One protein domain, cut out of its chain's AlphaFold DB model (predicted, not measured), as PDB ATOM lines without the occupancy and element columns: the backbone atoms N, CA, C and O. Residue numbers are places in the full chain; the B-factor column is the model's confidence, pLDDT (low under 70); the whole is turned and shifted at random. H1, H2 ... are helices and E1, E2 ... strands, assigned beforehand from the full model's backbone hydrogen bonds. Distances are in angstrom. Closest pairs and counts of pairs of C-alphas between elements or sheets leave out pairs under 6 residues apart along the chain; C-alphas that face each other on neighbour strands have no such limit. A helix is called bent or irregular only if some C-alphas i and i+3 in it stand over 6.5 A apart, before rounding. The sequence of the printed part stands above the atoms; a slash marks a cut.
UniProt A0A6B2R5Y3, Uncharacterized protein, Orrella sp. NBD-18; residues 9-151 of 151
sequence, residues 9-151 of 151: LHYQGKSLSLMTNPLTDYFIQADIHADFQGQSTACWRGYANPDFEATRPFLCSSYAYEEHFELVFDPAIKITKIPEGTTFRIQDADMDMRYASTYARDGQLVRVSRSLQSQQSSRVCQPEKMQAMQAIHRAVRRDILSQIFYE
ATOM      1  N   LEU A   9     -33.846  30.955   5.170       40.50
ATOM      2  CA  LEU A   9     -34.333  31.323   6.498       40.50
ATOM      3  C   LEU A   9     -35.775  31.840   6.395       40.50
ATOM      4  O   LEU A   9     -36.052  32.751   5.614       40.50
ATOM      5  N   HIS A  10     -36.679  31.313   7.221       45.66
ATOM      6  CA  HIS A  10     -38.049  31.819   7.349       45.66
ATOM      7  C   HIS A  10     -38.203  32.615   8.653       45.66
ATOM      8  O   HIS A  10     -38.106  32.044   9.738       45.66
ATOM      9  N   TYR A  11     -38.461  33.926   8.564       39.69
ATOM     10  CA  TYR A  11     -38.661  34.801   9.729       39.69
ATOM     11  C   TYR A  11     -39.791  35.812   9.486       39.69
ATOM     12  O   TYR A  11     -39.827  36.472   8.450       39.69
ATOM     13  N   GLN A  12     -40.734  35.917  10.432       37.84
ATOM     14  CA  GLN A  12     -41.900  36.825  10.374       37.84
ATOM     15  C   GLN A  12     -42.652  36.814   9.025       37.84
ATOM     16  O   GLN A  12     -43.042  37.853   8.494       37.84
ATOM     17  N   GLY A  13     -42.838  35.629   8.438       54.72
ATOM     18  CA  GLY A  13     -43.556  35.468   7.170       54.72
ATOM     19  C   GLY A  13     -42.766  35.861   5.916       54.72
ATOM     20  O   GLY A  13     -43.337  35.866   4.828       54.72
ATOM     21  N   LYS A  14     -41.466  36.164   6.031       37.88
ATOM     22  CA  LYS A  14     -40.571  36.416   4.893       37.88
ATOM     23  C   LYS A  14     -39.534  35.303   4.752       37.88
ATOM     24  O   LYS A  14     -39.014  34.797   5.745       37.88
ATOM     25  N   SER A  15     -39.232  34.954   3.505       45.69
ATOM     26  CA  SER A  15     -38.190  33.990   3.137       45.69
ATOM     27  C   SER A  15     -36.932  34.744   2.706       45.69
ATOM     28  O   SER A  15     -36.991  35.553   1.779       45.69
ATOM     29  N   LEU A  16     -35.806  34.494   3.374       43.56
ATOM     30  CA  LEU A  16     -34.517  35.142   3.126       43.56
ATOM     31  C   LEU A  16     -33.483  34.100   2.682       43.56
ATOM     32  O   LEU A  16     -33.381  33.030   3.276       43.56
ATOM     33  N   SER A  17     -32.706  34.413   1.645       40.34
ATOM     34  CA  SER A  17     -31.605  33.563   1.176       40.34
ATOM     35  C   SER A  17     -30.406  33.674   2.125       40.34
ATOM     36  O   SER A  17     -29.898  34.773   2.353       40.34
ATOM     37  N   LEU A  18     -29.911  32.549   2.648       46.50
ATOM     38  CA  LEU A  18     -28.728  32.496   3.527       46.50
ATOM     39  C   LEU A  18     -27.415  32.839   2.800       46.50
ATOM     40  O   LEU A  18     -26.375  33.019   3.436       46.50
ATOM     41  N   MET A  19     -27.448  33.044   1.478       40.38
ATOM     42  CA  MET A  19     -26.281  33.500   0.716       40.38
ATOM     43  C   MET A  19     -25.884  34.963   0.985       40.38
ATOM     44  O   MET A  19     -24.798  35.388   0.586       40.38
ATOM     45  N   THR A  20     -26.644  35.740   1.759       37.38
ATOM     46  CA  THR A  20     -26.301  37.132   2.112       37.38
ATOM     47  C   THR A  20     -26.478  37.374   3.605       37.38
ATOM     48  O   THR A  20     -27.622  37.482   4.008       37.38
ATOM     49  N   ASN A  21     -25.383  37.437   4.388       40.81
ATOM     50  CA  ASN A  21     -25.291  37.848   5.812       40.81
ATOM     51  C   ASN A  21     -26.644  38.187   6.488       40.81
ATOM     52  O   ASN A  21     -26.887  39.350   6.797       40.81
ATOM     53  N   PRO A  22     -27.549  37.219   6.733       41.38
ATOM     54  CA  PRO A  22     -28.905  37.577   7.145       41.38
ATOM     55  C   PRO A  22     -29.024  37.653   8.667       41.38
ATOM     56  O   PRO A  22     -30.013  38.155   9.189       41.38
ATOM     57  N   LEU A  23     -28.022  37.140   9.386       44.69
ATOM     58  CA  LEU A  23     -28.064  37.008  10.837       44.69
ATOM     59  C   LEU A  23     -27.359  38.157  11.559       44.69
ATOM     60  O   LEU A  23     -27.692  38.433  12.704       44.69
ATOM     61  N   THR A  24     -26.440  38.870  10.901       45.38
ATOM     62  CA  THR A  24     -25.773  40.035  11.502       45.38
ATOM     63  C   THR A  24     -26.783  41.139  11.812       45.38
ATOM     64  O   THR A  24     -26.842  41.610  12.945       45.38
ATOM     65  N   ASP A  25     -27.641  41.480  10.848       44.25
ATOM     66  CA  ASP A  25     -28.676  42.501  11.045       44.25
ATOM     67  C   ASP A  25     -29.738  42.047  12.062       44.25
ATOM     68  O   ASP A  25     -30.261  42.865  12.816       44.25
ATOM     69  N   TYR A  26     -30.005  40.738  12.144       45.22
ATOM     70  CA  TYR A  26     -30.917  40.147  13.126       45.22
ATOM     71  C   TYR A  26     -30.381  40.247  14.563       45.22
ATOM     72  O   TYR A  26     -31.105  40.692  15.452       45.22
ATOM     73  N   PHE A  27     -29.115  39.891  14.804       47.94
ATOM     74  CA  PHE A  27     -28.518  39.950  16.144       47.94
ATOM     75  C   PHE A  27     -28.336  41.385  16.645       47.94
ATOM     76  O   PHE A  27     -28.563  41.651  17.824       47.94
ATOM     77  N   ILE A  28     -28.012  42.320  15.745       51.03
ATOM     78  CA  ILE A  28     -27.913  43.751  16.067       51.03
ATOM     79  C   ILE A  28     -29.287  44.329  16.442       51.03
ATOM     80  O   ILE A  28     -29.382  45.119  17.375       51.03
ATOM     81  N   GLN A  29     -30.358  43.940  15.745       48.00
ATOM     82  CA  GLN A  29     -31.710  44.448  16.024       48.00
ATOM     83  C   GLN A  29     -32.381  43.790  17.234       48.00
ATOM     84  O   GLN A  29     -33.268  44.392  17.834       48.00
ATOM     85  N   ALA A  30     -31.982  42.567  17.587       50.28
ATOM     86  CA  ALA A  30     -32.531  41.838  18.725       50.28
ATOM     87  C   ALA A  30     -31.819  42.135  20.058       50.28
ATOM     88  O   ALA A  30     -32.246  41.607  21.079       50.28
ATOM     89  N   ASP A  31     -30.750  42.944  20.055       46.66
ATOM     90  CA  ASP A  31     -29.876  43.192  21.217       46.66
ATOM     91  C   ASP A  31     -29.337  41.889  21.849       46.66
ATOM     92  O   ASP A  31     -29.117  41.769  23.053       46.66
ATOM     93  N   ILE A  32     -29.152  40.860  21.011       46.75
ATOM     94  CA  ILE A  32     -28.639  39.551  21.417       46.75
ATOM     95  C   ILE A  32     -27.146  39.516  21.103       46.75
ATOM     96  O   ILE A  32     -26.732  39.369  19.952       46.75
ATOM     97  N   HIS A  33     -26.329  39.598  22.148       44.84
ATOM     98  CA  HIS A  33     -24.895  39.344  22.076       44.84
ATOM     99  C   HIS A  33     -24.633  37.849  22.279       44.84
ATOM    100  O   HIS A  33     -24.395  37.389  23.390       44.84
ATOM    101  N   ALA A  34     -24.747  37.065  21.208       40.56
ATOM    102  CA  ALA A  34     -24.389  35.654  21.265       40.56
ATOM    103  C   ALA A  34     -22.856  35.492  21.194       40.56
ATOM    104  O   ALA A  34     -22.241  35.899  20.208       40.56
ATOM    105  N   ASP A  35     -22.251  34.874  22.214       38.12
ATOM    106  CA  ASP A  35     -20.802  34.617  22.350       38.12
ATOM    107  C   ASP A  35     -20.277  33.506  21.407       38.12
ATOM    108  O   ASP A  35     -19.553  32.595  21.813       38.12
ATOM    109  N   PHE A  36     -20.622  33.546  20.119       36.53
ATOM    110  CA  PHE A  36     -20.040  32.643  19.122       36.53
ATOM    111  C   PHE A  36     -18.921  33.357  18.348       36.53
ATOM    112  O   PHE A  36     -19.182  34.336  17.656       36.53
ATOM    113  N   GLN A  37     -17.687  32.828  18.362       41.16
ATOM    114  CA  GLN A  37     -16.608  33.302  17.466       41.16
ATOM    115  C   GLN A  37     -16.793  32.876  15.987       41.16
ATOM    116  O   GLN A  37     -16.003  33.269  15.131       41.16
ATOM    117  N   GLY A  38     -17.878  32.158  15.666       40.75
ATOM    118  CA  GLY A  38     -18.385  31.950  14.304       40.75
ATOM    119  C   GLY A  38     -18.708  30.487  13.995       40.75
ATOM    120  O   GLY A  38     -17.810  29.720  13.685       40.75
ATOM    121  N   GLN A  39     -19.994  30.119  14.030       37.53
ATOM    122  CA  GLN A  39     -20.521  28.820  13.558       37.53
ATOM    123  C   GLN A  39     -21.259  28.962  12.212       37.53
ATOM    124  O   GLN A  39     -22.214  28.245  11.929       37.53
ATOM    125  N   SER A  40     -20.884  29.958  11.405       44.62
ATOM    126  CA  SER A  40     -21.602  30.319  10.181       44.62
ATOM    127  C   SER A  40     -20.720  30.145   8.955       44.62
ATOM    128  O   SER A  40     -19.567  30.580   8.941       44.62
ATOM    129  N   THR A  41     -21.321  29.656   7.868       46.22
ATOM    130  CA  THR A  41     -20.711  29.616   6.532       46.22
ATOM    131  C   THR A  41     -20.224  30.997   6.053       46.22
ATOM    132  O   THR A  41     -19.383  31.098   5.155       46.22
ATOM    133  N   ALA A  42     -20.691  32.088   6.682       45.88
ATOM    134  CA  ALA A  42     -20.210  33.450   6.471       45.88
ATOM    135  C   ALA A  42     -18.720  33.653   6.816       45.88
ATOM    136  O   ALA A  42     -18.075  34.488   6.175       45.88
ATOM    137  N   CYS A  43     -18.151  32.866   7.739       51.66
ATOM    138  CA  CYS A  43     -16.723  32.897   8.088       51.66
ATOM    139  C   CYS A  43     -15.821  32.553   6.893       51.66
ATOM    140  O   CYS A  43     -14.672  32.994   6.821       51.66
ATOM    141  N   TRP A  44     -16.351  31.829   5.904       54.75
ATOM    142  CA  TRP A  44     -15.584  31.384   4.747       54.75
ATOM    143  C   TRP A  44     -15.592  32.359   3.562       54.75
ATOM    144  O   TRP A  44     -14.886  32.148   2.574       54.75
ATOM    145  N   ARG A  45     -16.350  33.464   3.646       55.41
ATOM    146  CA  ARG A  45     -16.474  34.456   2.559       55.41
ATOM    147  C   ARG A  45     -15.138  35.104   2.192       55.41
ATOM    148  O   ARG A  45     -14.902  35.374   1.018       55.41
ATOM    149  N   GLY A  46     -14.241  35.278   3.167       57.94
ATOM    150  CA  GLY A  46     -12.884  35.799   2.941       57.94
ATOM    151  C   GLY A  46     -12.016  34.918   2.031       57.94
ATOM    152  O   GLY A  46     -11.028  35.390   1.478       57.94
ATOM    153  N   TYR A  47     -12.413  33.662   1.816       58.44
ATOM    154  CA  TYR A  47     -11.693  32.695   0.987       58.44
ATOM    155  C   TYR A  47     -12.280  32.578  -0.430       58.44
ATOM    156  O   TYR A  47     -11.747  31.848  -1.264       58.44
ATOM    157  N   ALA A  48     -13.349  33.324  -0.743       56.00
ATOM    158  CA  ALA A  48     -13.960  33.332  -2.072       56.00
ATOM    159  C   ALA A  48     -13.039  33.950  -3.137       56.00
ATOM    160  O   ALA A  48     -13.037  33.486  -4.280       56.00
ATOM    161  N   ASN A  49     -12.222  34.945  -2.774       64.38
ATOM    162  CA  ASN A  49     -11.198  35.506  -3.651       64.38
ATOM    163  C   ASN A  49      -9.788  35.179  -3.121       64.38
ATOM    164  O   ASN A  49      -9.322  35.840  -2.194       64.38
ATOM    165  N   PRO A  50      -9.107  34.163  -3.677       63.62
ATOM    166  CA  PRO A  50      -7.759  33.807  -3.258       63.62
ATOM    167  C   PRO A  50      -6.682  34.698  -3.878       63.62
ATOM    168  O   PRO A  50      -5.532  34.578  -3.482       63.62
ATOM    169  N   ASP A  51      -7.014  35.555  -4.844       68.25
ATOM    170  CA  ASP A  51      -6.033  36.324  -5.604       68.25
ATOM    171  C   ASP A  51      -5.997  37.762  -5.074       68.25
ATOM    172  O   ASP A  51      -6.612  38.684  -5.609       68.25
ATOM    173  N   PHE A  52      -5.305  37.924  -3.948       70.44
ATOM    174  CA  PHE A  52      -5.027  39.207  -3.308       70.44
ATOM    175  C   PHE A  52      -3.517  39.450  -3.304       70.44
ATOM    176  O   PHE A  52      -2.737  38.546  -3.004       70.44
ATOM    177  N   GLU A  53      -3.097  40.662  -3.656       75.81
ATOM    178  CA  GLU A  53      -1.690  41.066  -3.680       75.81
ATOM    179  C   GLU A  53      -1.412  42.039  -2.534       75.81
ATOM    180  O   GLU A  53      -2.191  42.959  -2.282       75.81
ATOM    181  N   ALA A  54      -0.285  41.856  -1.849       78.62
ATOM    182  CA  ALA A  54       0.225  42.828  -0.894       78.62
ATOM    183  C   ALA A  54       1.645  43.202  -1.302       78.62
ATOM    184  O   ALA A  54       2.494  42.338  -1.479       78.62
ATOM    185  N   THR A  55       1.901  44.499  -1.446       86.69
ATOM    186  CA  THR A  55       3.238  45.060  -1.717       86.69
ATOM    187  C   THR A  55       3.862  45.682  -0.468       86.69
ATOM    188  O   THR A  55       4.961  46.229  -0.519       86.69
ATOM    189  N   ARG A  56       3.144  45.638   0.661       88.00
ATOM    190  CA  ARG A  56       3.524  46.218   1.954       88.00
ATOM    191  C   ARG A  56       3.105  45.282   3.089       88.00
ATOM    192  O   ARG A  56       2.173  44.500   2.886       88.00
ATOM    193  N   PRO A  57       3.740  45.381   4.270       85.31
ATOM    194  CA  PRO A  57       3.307  44.634   5.440       85.31
ATOM    195  C   PRO A  57       1.829  44.882   5.741       85.31
ATOM    196  O   PRO A  57       1.339  46.007   5.614       85.31
ATOM    197  N   PHE A  58       1.127  43.831   6.141       79.88
ATOM    198  CA  PHE A  58      -0.309  43.858   6.394       79.88
ATOM    199  C   PHE A  58      -0.631  43.239   7.749       79.88
ATOM    200  O   PHE A  58       0.154  42.474   8.314       79.88
ATOM    201  N   LEU A  59      -1.795  43.595   8.290       78.75
ATOM    202  CA  LEU A  59      -2.258  43.032   9.548       78.75
ATOM    203  C   LEU A  59      -2.667  41.579   9.344       78.75
ATOM    204  O   LEU A  59      -3.451  41.259   8.452       78.75
ATOM    205  N   CYS A  60      -2.170  40.719  10.218       75.94
ATOM    206  CA  CYS A  60      -2.597  39.338  10.314       75.94
ATOM    207  C   CYS A  60      -2.897  38.991  11.767       75.94
ATOM    208  O   CYS A  60      -2.448  39.646  12.707       75.94
ATOM    209  N   SER A  61      -3.741  37.988  11.958       76.12
ATOM    210  CA  SER A  61      -4.154  37.546  13.282       76.12
ATOM    211  C   SER A  61      -4.159  36.030  13.335       76.12
ATOM    212  O   SER A  61      -4.284  35.353  12.312       76.12
ATOM    213  N   SER A  62      -3.978  35.512  14.546       80.00
ATOM    214  CA  SER A  62      -4.257  34.108  14.813       80.00
ATOM    215  C   SER A  62      -5.760  33.940  14.991       80.00
ATOM    216  O   SER A  62      -6.405  34.793  15.602       80.00
ATOM    217  N   TYR A  63      -6.309  32.866  14.443       76.94
ATOM    218  CA  TYR A  63      -7.732  32.557  14.505       76.94
ATOM    219  C   TYR A  63      -7.953  31.054  14.379       76.94
ATOM    220  O   TYR A  63      -7.133  30.336  13.802       76.94
ATOM    221  N   ALA A  64      -9.084  30.593  14.896       78.38
ATOM    222  CA  ALA A  64      -9.566  29.237  14.719       78.38
ATOM    223  C   ALA A  64     -11.058  29.297  14.391       78.38
ATOM    224  O   ALA A  64     -11.830  29.916  15.119       78.38
ATOM    225  N   TYR A  65     -11.439  28.671  13.283       78.00
ATOM    226  CA  TYR A  65     -12.819  28.498  12.859       78.00
ATOM    227  C   TYR A  65     -13.128  27.016  12.788       78.00
ATOM    228  O   TYR A  65     -12.339  26.239  12.246       78.00
ATOM    229  N   GLU A  66     -14.298  26.651  13.291       76.00
ATOM    230  CA  GLU A  66     -14.838  25.305  13.204       76.00
ATOM    231  C   GLU A  66     -16.293  25.393  12.763       76.00
ATOM    232  O   GLU A  66     -17.066  26.232  13.223       76.00
ATOM    233  N   GLU A  67     -16.652  24.530  11.825       72.75
ATOM    234  CA  GLU A  67     -17.982  24.446  11.255       72.75
ATOM    235  C   GLU A  67     -18.405  22.985  11.242       72.75
ATOM    236  O   GLU A  67     -17.690  22.125  10.723       72.75
ATOM    237  N   HIS A  68     -19.594  22.727  11.776       77.00
ATOM    238  CA  HIS A  68     -20.228  21.420  11.756       77.00
ATOM    239  C   HIS A  68     -21.677  21.603  11.337       77.00
ATOM    240  O   HIS A  68     -22.406  22.384  11.947       77.00
ATOM    241  N   PHE A  69     -22.098  20.885  10.304       70.81
ATOM    242  CA  PHE A  69     -23.495  20.866   9.896       70.81
ATOM    243  C   PHE A  69     -23.868  19.514   9.313       70.81
ATOM    244  O   PHE A  69     -23.024  18.716   8.890       70.81
ATOM    245  N   GLU A  70     -25.168  19.270   9.299       76.94
ATOM    246  CA  GLU A  70     -25.748  18.054   8.772       76.94
ATOM    247  C   GLU A  70     -26.714  18.398   7.642       76.94
ATOM    248  O   GLU A  70     -27.523  19.318   7.745       76.94
ATOM    249  N   LEU A  71     -26.625  17.640   6.556       72.56
ATOM    250  CA  LEU A  71     -27.549  17.705   5.436       72.56
ATOM    251  C   LEU A  71     -28.413  16.449   5.470       72.56
ATOM    252  O   LEU A  71     -27.910  15.341   5.273       72.56
ATOM    253  N   VAL A  72     -29.704  16.627   5.730       79.69
ATOM    254  CA  VAL A  72     -30.691  15.545   5.707       79.69
ATOM    255  C   VAL A  72     -31.365  15.543   4.342       79.69
ATOM    256  O   VAL A  72     -32.003  16.523   3.959       79.69
ATOM    257  N   PHE A  73     -31.229  14.446   3.605       74.62
ATOM    258  CA  PHE A  73     -31.879  14.255   2.314       74.62
ATOM    259  C   PHE A  73     -33.204  13.508   2.482       74.62
ATOM    260  O   PHE A  73     -33.333  12.621   3.329       74.62
ATOM    261  N   ASP A  74     -34.188  13.843   1.647       82.31
ATOM    262  CA  ASP A  74     -35.440  13.090   1.577       82.31
ATOM    263  C   ASP A  74     -35.156  11.615   1.218       82.31
ATOM    264  O   ASP A  74     -34.275  11.362   0.391       82.31
ATOM    265  N   PRO A  75     -35.853  10.623   1.803       79.38
ATOM    266  CA  PRO A  75     -35.626   9.206   1.507       79.38
ATOM    267  C   PRO A  75     -35.763   8.810   0.031       79.38
ATOM    268  O   PRO A  75     -35.180   7.806  -0.374       79.38
ATOM    269  N   ALA A  76     -36.513   9.570  -0.773       82.19
ATOM    270  CA  ALA A  76     -36.651   9.329  -2.205       82.19
ATOM    271  C   ALA A  76     -35.405   9.737  -3.014       82.19
ATOM    272  O   ALA A  76     -35.246   9.282  -4.145       82.19
ATOM    273  N   ILE A  77     -34.527  10.576  -2.453       79.50
ATOM    274  CA  ILE A  77     -33.325  11.082  -3.121       79.50
ATOM    275  C   ILE A  77     -32.177  10.096  -2.928       79.50
ATOM    276  O   ILE A  77     -31.754   9.821  -1.807       79.50
ATOM    277  N   LYS A  78     -31.573   9.618  -4.009       80.62
ATOM    278  CA  LYS A  78     -30.418   8.729  -3.915       80.62
ATOM    279  C   LYS A  78     -29.128   9.523  -4.061       80.62
ATOM    280  O   LYS A  78     -28.740   9.935  -5.148       80.62
ATOM    281  N   ILE A  79     -28.403   9.680  -2.957       80.12
ATOM    282  CA  ILE A  79     -27.064  10.284  -2.962       80.12
ATOM    283  C   ILE A  79     -26.098   9.349  -3.708       80.12
ATOM    284  O   ILE A  79     -25.919   8.189  -3.322       80.12
ATOM    285  N   THR A  80     -25.457   9.850  -4.761       86.94
ATOM    286  CA  THR A  80     -24.545   9.087  -5.626       86.94
ATOM    287  C   THR A  80     -23.079   9.343  -5.301       86.94
ATOM    288  O   THR A  80     -22.267   8.424  -5.401       86.94
ATOM    289  N   LYS A  81     -22.724  10.561  -4.874       87.81
ATOM    290  CA  LYS A  81     -21.343  10.909  -4.522       87.81
ATOM    291  C   LYS A  81     -21.292  12.032  -3.491       87.81
ATOM    292  O   LYS A  81     -21.989  13.032  -3.634       87.81
ATOM    293  N   ILE A  82     -20.413  11.881  -2.503       89.88
ATOM    294  CA  ILE A  82     -20.016  12.946  -1.575       89.88
ATOM    295  C   ILE A  82     -18.549  13.335  -1.833       89.88
ATOM    296  O   ILE A  82     -17.802  12.521  -2.385       89.88
ATOM    297  N   PRO A  83     -18.121  14.554  -1.468       90.25
ATOM    298  CA  PRO A  83     -16.707  14.927  -1.466       90.25
ATOM    299  C   PRO A  83     -15.879  14.038  -0.524       90.25
ATOM    300  O   PRO A  83     -16.392  13.544   0.473       90.25
ATOM    301  N   GLU A  84     -14.588  13.862  -0.813       90.38
ATOM    302  CA  GLU A  84     -13.672  13.067   0.032       90.38
ATOM    303  C   GLU A  84     -13.145  13.849   1.249       90.38
ATOM    304  O   GLU A  84     -12.574  13.265   2.167       90.38
ATOM    305  N   GLY A  85     -13.354  15.168   1.280       89.38
ATOM    306  CA  GLY A  85     -12.676  16.060   2.214       89.38
ATOM    307  C   GLY A  85     -11.243  16.367   1.791       89.38
ATOM    308  O   GLY A  85     -10.740  15.882   0.774       89.38
ATOM    309  N   THR A  86     -10.576  17.232   2.542       93.38
ATOM    310  CA  THR A  86      -9.191  17.611   2.271       93.38
ATOM    311  C   THR A  86      -8.473  18.002   3.550       93.38
ATOM    312  O   THR A  86      -9.086  18.395   4.537       93.38
ATOM    313  N   THR A  87      -7.150  17.898   3.550       95.69
ATOM    314  CA  THR A  87      -6.299  18.473   4.589       95.69
ATOM    315  C   THR A  87      -5.192  19.249   3.906       95.69
ATOM    316  O   THR A  87      -4.524  18.742   3.006       95.69
ATOM    317  N   PHE A  88      -5.003  20.490   4.329       94.62
ATOM    318  CA  PHE A  88      -4.010  21.393   3.784       94.62
ATOM    319  C   PHE A  88      -3.299  22.101   4.929       94.62
ATOM    320  O   PHE A  88      -3.941  22.626   5.836       94.62
ATOM    321  N   ARG A  89      -1.967  22.121   4.896       94.56
ATOM    322  CA  ARG A  89      -1.166  22.775   5.927       94.56
ATOM    323  C   ARG A  89      -0.049  23.588   5.307       94.56
ATOM    324  O   ARG A  89       0.621  23.134   4.385       94.56
ATOM    325  N   ILE A  90       0.158  24.769   5.866       91.44
ATOM    326  CA  ILE A  90       1.318  25.614   5.628       91.44
ATOM    327  C   ILE A  90       2.050  25.711   6.950       91.44
ATOM    328  O   ILE A  90       1.437  26.031   7.964       91.44
ATOM    329  N   GLN A  91       3.350  25.448   6.928       89.94
ATOM    330  CA  GLN A  91       4.213  25.671   8.072       89.94
ATOM    331  C   GLN A  91       5.444  26.444   7.607       89.94
ATOM    332  O   GLN A  91       6.184  25.995   6.736       89.94
ATOM    333  N   ASP A  92       5.624  27.611   8.198       85.81
ATOM    334  CA  ASP A  92       6.738  28.529   8.002       85.81
ATOM    335  C   ASP A  92       7.258  28.951   9.391       85.81
ATOM    336  O   ASP A  92       6.659  28.612  10.414       85.81
ATOM    337  N   ALA A  93       8.364  29.691   9.454       83.69
ATOM    338  CA  ALA A  93       8.947  30.174  10.705       83.69
ATOM    339  C   ALA A  93       7.974  31.053  11.516       83.69
ATOM    340  O   ALA A  93       7.972  30.997  12.743       83.69
ATOM    341  N   ASP A  94       7.126  31.821  10.824       82.69
ATOM    342  CA  ASP A  94       6.243  32.830  11.429       82.69
ATOM    343  C   ASP A  94       4.748  32.501  11.336       82.69
ATOM    344  O   ASP A  94       3.916  33.242  11.862       82.69
ATOM    345  N   MET A  95       4.395  31.403  10.660       85.94
ATOM    346  CA  MET A  95       3.012  31.074  10.325       85.94
ATOM    347  C   MET A  95       2.791  29.559  10.247       85.94
ATOM    348  O   MET A  95       3.426  28.874   9.448       85.94
ATOM    349  N   ASP A  96       1.831  29.047  11.015       90.31
ATOM    350  CA  ASP A  96       1.274  27.696  10.868       90.31
ATOM    351  C   ASP A  96      -0.220  27.826  10.578       90.31
ATOM    352  O   ASP A  96      -0.989  28.283  11.424       90.31
ATOM    353  N   MET A  97      -0.635  27.455   9.370       88.94
ATOM    354  CA  MET A  97      -2.042  27.442   8.988       88.94
ATOM    355  C   MET A  97      -2.473  26.036   8.612       88.94
ATOM    356  O   MET A  97      -1.784  25.344   7.863       88.94
ATOM    357  N   ARG A  98      -3.642  25.624   9.094       93.25
ATOM    358  CA  ARG A  98      -4.185  24.280   8.899       93.25
ATOM    359  C   ARG A  98      -5.638  24.372   8.505       93.25
ATOM    360  O   ARG A  98      -6.428  24.959   9.229       93.25
ATOM    361  N   TYR A  99      -5.978  23.755   7.388       91.44
ATOM    362  CA  TYR A  99      -7.344  23.555   6.948       91.44
ATOM    363  C   TYR A  99      -7.631  22.062   6.865       91.44
ATOM    364  O   TYR A  99      -6.832  21.316   6.298       91.44
ATOM    365  N   ALA A 100      -8.766  21.629   7.396       93.69
ATOM    366  CA  ALA A 100      -9.233  20.262   7.242       93.69
ATOM    367  C   ALA A 100     -10.747  20.229   7.055       93.69
ATOM    368  O   ALA A 100     -11.474  20.914   7.772       93.69
ATOM    369  N   SER A 101     -11.212  19.410   6.117       91.56
ATOM    370  CA  SER A 101     -12.623  19.121   5.893       91.56
ATOM    371  C   SER A 101     -12.865  17.615   5.880       91.56
ATOM    372  O   SER A 101     -12.051  16.838   5.375       91.56
ATOM    373  N   THR A 102     -14.000  17.197   6.428       93.38
ATOM    374  CA  THR A 102     -14.437  15.802   6.451       93.38
ATOM    375  C   THR A 102     -15.908  15.711   6.089       93.38
ATOM    376  O   THR A 102     -16.721  16.494   6.584       93.38
ATOM    377  N   TYR A 103     -16.243  14.715   5.277       91.38
ATOM    378  CA  TYR A 103     -17.603  14.421   4.846       91.38
ATOM    379  C   TYR A 103     -17.898  12.966   5.186       91.38
ATOM    380  O   TYR A 103     -17.176  12.066   4.764       91.38
ATOM    381  N   ALA A 104     -18.953  12.732   5.954       92.94
ATOM    382  CA  ALA A 104     -19.383  11.394   6.329       92.94
ATOM    383  C   ALA A 104     -20.850  11.213   5.955       92.94
ATOM    384  O   ALA A 104     -21.694  12.025   6.328       92.94
ATOM    385  N   ARG A 105     -21.157  10.140   5.227       90.50
ATOM    386  CA  ARG A 105     -22.533   9.766   4.899       90.50
ATOM    387  C   ARG A 105     -22.989   8.626   5.796       90.50
ATOM    388  O   ARG A 105     -22.309   7.611   5.896       90.50
ATOM    389  N   ASP A 106     -24.179   8.786   6.352       90.25
ATOM    390  CA  ASP A 106     -24.895   7.790   7.135       90.25
ATOM    391  C   ASP A 106     -26.336   7.709   6.608       90.25
ATOM    392  O   ASP A 106     -27.187   8.545   6.912       90.25
ATOM    393  N   GLY A 107     -26.581   6.774   5.688       89.38
ATOM    394  CA  GLY A 107     -27.849   6.692   4.959       89.38
ATOM    395  C   GLY A 107     -28.149   7.967   4.159       89.38
ATOM    396  O   GLY A 107     -27.482   8.238   3.155       89.38
ATOM    397  N   GLN A 108     -29.158   8.717   4.612       81.56
ATOM    398  CA  GLN A 108     -29.630   9.983   4.029       81.56
ATOM    399  C   GLN A 108     -29.095  11.227   4.745       81.56
ATOM    400  O   GLN A 108     -29.447  12.348   4.386       81.56
ATOM    401  N   LEU A 109     -28.249  11.041   5.752       80.56
ATOM    402  CA  LEU A 109     -27.581  12.115   6.463       80.56
ATOM    403  C   LEU A 109     -26.163  12.273   5.917       80.56
ATOM    404  O   LEU A 109     -25.408  11.300   5.848       80.56
ATOM    405  N   VAL A 110     -25.772  13.493   5.563       80.19
ATOM    406  CA  VAL A 110     -24.375  13.838   5.283       80.19
ATOM    407  C   VAL A 110     -23.897  14.808   6.348       80.19
ATOM    408  O   VAL A 110     -24.376  15.934   6.428       80.19
ATOM    409  N   ARG A 111     -22.938  14.370   7.161       84.06
ATOM    410  CA  ARG A 111     -22.259  15.199   8.155       84.06
ATOM    411  C   ARG A 111     -21.043  15.840   7.516       84.06
ATOM    412  O   ARG A 111     -20.206  15.142   6.938       84.06
ATOM    413  N   VAL A 112     -20.940  17.151   7.645       82.38
ATOM    414  CA  VAL A 112     -19.802  17.926   7.166       82.38
ATOM    415  C   VAL A 112     -19.144  18.587   8.362       82.38
ATOM    416  O   VAL A 112     -19.815  19.170   9.209       82.38
ATOM    417  N   SER A 113     -17.825  18.465   8.450       84.81
ATOM    418  CA  SER A 113     -17.022  19.196   9.428       84.81
ATOM    419  C   SER A 113     -15.874  19.885   8.721       84.81
ATOM    420  O   SER A 113     -15.209  19.271   7.888       84.81
ATOM    421  N   ARG A 114     -15.647  21.159   9.029       85.06
ATOM    422  CA  ARG A 114     -14.536  21.949   8.500       85.06
ATOM    423  C   ARG A 114     -13.852  22.679   9.638       85.06
ATOM    424  O   ARG A 114     -14.507  23.210  10.524       85.06
ATOM    425  N   SER A 115     -12.532  22.733   9.588       84.56
ATOM    426  CA  SER A 115     -11.714  23.476  10.536       84.56
ATOM    427  C   SER A 115     -10.673  24.283   9.784       84.56
ATOM    428  O   SER A 115     -10.095  23.817   8.800       84.56
ATOM    429  N   LEU A 116     -10.448  25.511  10.236       83.56
ATOM    430  CA  LEU A 116      -9.370  26.358   9.763       83.56
ATOM    431  C   LEU A 116      -8.710  27.037  10.943       83.56
ATOM    432  O   LEU A 116      -9.344  27.782  11.680       83.56
ATOM    433  N   GLN A 117      -7.418  26.818  11.076       84.31
ATOM    434  CA  GLN A 117      -6.607  27.391  12.128       84.31
ATOM    435  C   GLN A 117      -5.455  28.158  11.499       84.31
ATOM    436  O   GLN A 117      -4.874  27.735  10.500       84.31
ATOM    437  N   SER A 118      -5.138  29.297  12.092       81.81
ATOM    438  CA  SER A 118      -4.013  30.147  11.745       81.81
ATOM    439  C   SER A 118      -3.333  30.542  13.041       81.81
ATOM    440  O   SER A 118      -3.955  31.161  13.905       81.81
ATOM    441  N   GLN A 119      -2.064  30.186  13.170       84.81
ATOM    442  CA  GLN A 119      -1.195  30.620  14.246       84.81
ATOM    443  C   GLN A 119      -0.093  31.481  13.640       84.81
ATOM    444  O   GLN A 119       0.662  31.024  12.785       84.81
ATOM    445  N   GLN A 120      -0.009  32.724  14.099       82.31
ATOM    446  CA  GLN A 120       0.983  33.702  13.660       82.31
ATOM    447  C   GLN A 120       1.946  34.000  14.814       82.31
ATOM    448  O   GLN A 120       1.520  34.054  15.972       82.31
ATOM    449  N   SER A 121       3.228  34.219  14.513       84.81
ATOM    450  CA  SER A 121       4.221  34.697  15.492       84.81
ATOM    451  C   SER A 121       4.073  36.199  15.785       84.81
ATOM    452  O   SER A 121       4.495  36.676  16.839       84.81
ATOM    453  N   SER A 122       3.435  36.943  14.875       83.19
ATOM    454  CA  SER A 122       3.254  38.397  14.930       83.19
ATOM    455  C   SER A 122       1.880  38.822  14.403       83.19
ATOM    456  O   SER A 122       1.205  38.079  13.696       83.19
ATOM    457  N   ARG A 123       1.463  40.054  14.727       81.06
ATOM    458  CA  ARG A 123       0.262  40.691  14.148       81.06
ATOM    459  C   ARG A 123       0.524  41.388  12.809       81.06
ATOM    460  O   ARG A 123      -0.384  41.993  12.240       81.06
ATOM    461  N   VAL A 124       1.765  41.343  12.331       84.75
ATOM    462  CA  VAL A 124       2.196  41.945  11.068       84.75
ATOM    463  C   VAL A 124       2.825  40.864  10.206       84.75
ATOM    464  O   VAL A 124       3.818  40.258  10.604       84.75
ATOM    465  N   CYS A 125       2.255  40.659   9.025       84.38
ATOM    466  CA  CYS A 125       2.724  39.701   8.037       84.38
ATOM    467  C   CYS A 125       3.421  40.422   6.884       84.38
ATOM    468  O   CYS A 125       3.037  41.530   6.495       84.38
ATOM    469  N   GLN A 126       4.463  39.785   6.355       89.19
ATOM    470  CA  GLN A 126       5.258  40.330   5.263       89.19
ATOM    471  C   GLN A 126       4.690  39.913   3.893       89.19
ATOM    472  O   GLN A 126       4.134  38.814   3.777       89.19
ATOM    473  N   PRO A 127       4.833  40.751   2.849       87.56
ATOM    474  CA  PRO A 127       4.388  40.457   1.482       87.56
ATOM    475  C   PRO A 127       4.802  39.088   0.930       87.56
ATOM    476  O   PRO A 127       4.053  38.467   0.183       87.56
ATOM    477  N   GLU A 128       5.965  38.568   1.312       89.19
ATOM    478  CA  GLU A 128       6.490  37.294   0.810       89.19
ATOM    479  C   GLU A 128       5.621  36.103   1.243       89.19
ATOM    480  O   GLU A 128       5.603  35.066   0.581       89.19
ATOM    481  N   LYS A 129       4.846  36.250   2.328       84.19
ATOM    482  CA  LYS A 129       3.933  35.208   2.829       84.19
ATOM    483  C   LYS A 129       2.620  35.135   2.049       84.19
ATOM    484  O   LYS A 129       1.855  34.184   2.217       84.19
ATOM    485  N   MET A 130       2.368  36.095   1.161       83.69
ATOM    486  CA  MET A 130       1.123  36.189   0.403       83.69
ATOM    487  C   MET A 130       0.865  34.953  -0.441       83.69
ATOM    488  O   MET A 130      -0.225  34.399  -0.377       83.69
ATOM    489  N   GLN A 131       1.867  34.458  -1.171       86.38
ATOM    490  CA  GLN A 131       1.693  33.281  -2.025       86.38
ATOM    491  C   GLN A 131       1.239  32.050  -1.223       86.38
ATOM    492  O   GLN A 131       0.391  31.283  -1.688       86.38
ATOM    493  N   ALA A 132       1.750  31.896   0.000       86.56
ATOM    494  CA  ALA A 132       1.330  30.843   0.911       86.56
ATOM    495  C   ALA A 132      -0.126  31.057   1.366       86.56
ATOM    496  O   ALA A 132      -0.945  30.149   1.232       86.56
ATOM    497  N   MET A 133      -0.502  32.267   1.797       81.75
ATOM    498  CA  MET A 133      -1.895  32.563   2.164       81.75
ATOM    499  C   MET A 133      -2.875  32.335   1.000       81.75
ATOM    500  O   MET A 133      -3.934  31.737   1.183       81.75
ATOM    501  N   GLN A 134      -2.513  32.718  -0.226       85.00
ATOM    502  CA  GLN A 134      -3.334  32.429  -1.402       85.00
ATOM    503  C   GLN A 134      -3.511  30.915  -1.610       85.00
ATOM    504  O   GLN A 134      -4.594  30.464  -1.977       85.00
ATOM    505  N   ALA A 135      -2.475  30.104  -1.363       89.75
ATOM    506  CA  ALA A 135      -2.544  28.654  -1.536       89.75
ATOM    507  C   ALA A 135      -3.582  28.004  -0.606       89.75
ATOM    508  O   ALA A 135      -4.399  27.209  -1.077       89.75
ATOM    509  N   ILE A 136      -3.622  28.387   0.676       87.69
ATOM    510  CA  ILE A 136      -4.656  27.879   1.589       87.69
ATOM    511  C   ILE A 136      -6.042  28.430   1.240       87.69
ATOM    512  O   ILE A 136      -7.009  27.672   1.271       87.69
ATOM    513  N   HIS A 137      -6.157  29.687   0.788       83.31
ATOM    514  CA  HIS A 137      -7.435  30.215   0.294       83.31
ATOM    515  C   HIS A 137      -7.959  29.420  -0.909       83.31
ATOM    516  O   HIS A 137      -9.148  29.107  -0.972       83.31
ATOM    517  N   ARG A 138      -7.082  29.020  -1.840       85.56
ATOM    518  CA  ARG A 138      -7.456  28.152  -2.969       85.56
ATOM    519  C   ARG A 138      -7.904  26.768  -2.500       85.56
ATOM    520  O   ARG A 138      -8.875  26.247  -3.049       85.56
ATOM    521  N   ALA A 139      -7.242  26.189  -1.496       89.25
ATOM    522  CA  ALA A 139      -7.635  24.901  -0.920       89.25
ATOM    523  C   ALA A 139      -9.038  24.967  -0.288       89.25
ATOM    524  O   ALA A 139      -9.902  24.163  -0.637       89.25
ATOM    525  N   VAL A 140      -9.288  25.981   0.548       84.00
ATOM    526  CA  VAL A 140     -10.597  26.239   1.173       84.00
ATOM    527  C   VAL A 140     -11.677  26.451   0.111       84.00
ATOM    528  O   VAL A 140     -12.723  25.809   0.142       84.00
ATOM    529  N   ARG A 141     -11.416  27.305  -0.889       81.69
ATOM    530  CA  ARG A 141     -12.366  27.572  -1.978       81.69
ATOM    531  C   ARG A 141     -12.719  26.308  -2.756       81.69
ATOM    532  O   ARG A 141     -13.886  26.100  -3.081       81.69
ATOM    533  N   ARG A 142     -11.728  25.473  -3.079       83.81
ATOM    534  CA  ARG A 142     -11.950  24.218  -3.807       83.81
ATOM    535  C   ARG A 142     -12.839  23.257  -3.017       83.81
ATOM    536  O   ARG A 142     -13.682  22.609  -3.630       83.81
ATOM    537  N   ASP A 143     -12.664  23.179  -1.701       84.69
ATOM    538  CA  ASP A 143     -13.503  22.345  -0.836       84.69
ATOM    539  C   ASP A 143     -14.939  22.869  -0.743       84.69
ATOM    540  O   ASP A 143     -15.882  22.113  -0.946       84.69
ATOM    541  N   ILE A 144     -15.125  24.171  -0.523       79.50
ATOM    542  CA  ILE A 144     -16.462  24.777  -0.410       79.50
ATOM    543  C   ILE A 144     -17.262  24.635  -1.709       79.50
ATOM    544  O   ILE A 144     -18.478  24.470  -1.679       79.50
ATOM    545  N   LEU A 145     -16.585  24.679  -2.859       78.75
ATOM    546  CA  LEU A 145     -17.205  24.481  -4.170       78.75
ATOM    547  C   LEU A 145     -17.379  23.002  -4.549       78.75
ATOM    548  O   LEU A 145     -17.886  22.711  -5.637       78.75
ATOM    549  N   SER A 146     -16.954  22.066  -3.696       78.50
ATOM    550  CA  SER A 146     -17.175  20.641  -3.927       78.50
ATOM    551  C   SER A 146     -18.667  20.301  -3.839       78.50
ATOM    552  O   SER A 146     -19.428  20.908  -3.087       78.50
ATOM    553  N   GLN A 147     -19.109  19.358  -4.671       74.62
ATOM    554  CA  GLN A 147     -20.530  19.066  -4.863       74.62
ATOM    555  C   GLN A 147     -20.894  17.690  -4.311       74.62
ATOM    556  O   GLN A 147     -20.158  16.718  -4.499       74.62
ATOM    557  N   ILE A 148     -22.070  17.615  -3.686       78.88
ATOM    558  CA  ILE A 148     -22.767  16.359  -3.404       78.88
ATOM    559  C   ILE A 148     -23.674  16.062  -4.598       78.88
ATOM    560  O   ILE A 148     -24.470  16.906  -5.006       78.88
ATOM    561  N   PHE A 149     -23.551  14.863  -5.158       79.25
ATOM    562  CA  PHE A 149     -24.346  14.408  -6.294       79.25
ATOM    563  C   PHE A 149     -25.464  13.486  -5.809       79.25
ATOM    564  O   PHE A 149     -25.242  12.637  -4.942       79.25
ATOM    565  N   TYR A 150     -26.651  13.636  -6.392       81.56
ATOM    566  CA  TYR A 150     -27.831  12.835  -6.084       81.56
ATOM    567  C   TYR A 150     -28.770  12.720  -7.298       81.56
ATOM    568  O   TYR A 150     -28.685  13.529  -8.232       81.56
ATOM    569  N   GLU A 151     -29.623  11.695  -7.289       75.12
ATOM    570  CA  GLU A 151     -30.674  11.414  -8.280       75.12
ATOM    571  C   GLU A 151     -32.052  11.248  -7.636       75.12
ATOM    572  O   GLU A 151     -32.105  10.793  -6.469       75.12
TER     573      GLU A 151
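This is residues 9 to 151 of the 151 residues of an uncharacterized protein of Orrella sp. NBD-18 (UniProt A0A6B2R5Y3). A long sheet of four strands, E3, E7, E6 and E5, has the long helix H3 lying lengthwise over one face, on the E5 and E6 side, while its other face is bare. Off the E3 edge the first part of the model makes a loose arm, with the small hairpin E1 and E2 and the helix H1; residues 10 to 16 and 25 to 36 stick out. The printed part has 143 residues, with three named helices and seven named strands in the order E1 E2 H1 H2 E3 E4 E5 E6 E7 H3. The four-stranded sheet is antiparallel, and the class is mixed, helices and strands. The whole is loose, with a radius of gyration of the C-alphas of 17.9 A and spans of 53 by 41 by 24 A.

E1, residues 9 to 11, and E2, residues 14 to 17, form an antiparallel hairpin, with N 9 and O 16 within hydrogen-bond range at 2.8 A. H1, residues 22 to 29, follows after a tight link; the closest C-alphas of E2 and H1, those of Leu 16 and Pro 22, are 7.3 A apart. The larger sheet runs E3, residues 63 to 72, E7, residues 109 to 120, E6, residues 95 to 106, and E5, residues 86 to 91. H1 is not on it. H2, residues 41 to 47, only grazes it with residues 41 to 44; its closest C-alpha to E3 is that of Thr 41, 7.5 A from that of Glu 67. E4, residues 79 to 81, pairs with no named strand, but its residues pair antiparallel with residues 149 to 150. E5, E6 and E7 make a meander, each strand the antiparallel neighbour of the one before. Across E6 and E5, N 88 and O 99 are 2.8 A apart; across E7 and E6, N 98 and O 117 are 2.8 A apart; across E3 and E7, N 65 and O 116 are 2.8 A apart. H3, residues 127 to 144, makes two layers with the sheet, a helix on one face of it. It lies over E6 and E5 at a height over the sheet of 9.6 A and runs along the strands, at 6 degrees to E5 on the local plane. The closest C-alphas of E5 and H3, those of Phe 88 and Ile 136, are 6.9 A apart. H3 touches H2 with residues 137 to 141 alone, at a steep tilt of 42 degrees, opposite ways; the C-alphas of Tyr 47 and His 137 are the closest, 5.0 A apart. The O i to N i+4 pairs within hydrogen-bond range are 3 of 4 in H1, 12 of 14 in H3 and 0 of 3 in H2, where 3 of 4 O i to N i+3 pairs are within range.

E1 begins at C-alpha 9, (-34.333, 31.323, 6.498). E3 measures 29.9 A from first to last C-alpha, E5 16.7 A, and E6 and E7 36.5 A each. H3 measures 26.2 A and ends at C-alpha 144, (-16.462, 24.777, -0.410). H2 is irregular, with C-alphas 43 and 46 7.0 A apart, and H3 only just, with C-alphas 128 and 131 6.9 A apart.

The C-alphas of Arg 56 and Ala 76 are the two farthest apart, 54.7 A. The printed part has no cut. The links H1 to H2, 11 residues, and H2 to E3, 15 residues, are long. Mean pLDDT of the printed part is 72.7, and residues 9 to 51 are under 70.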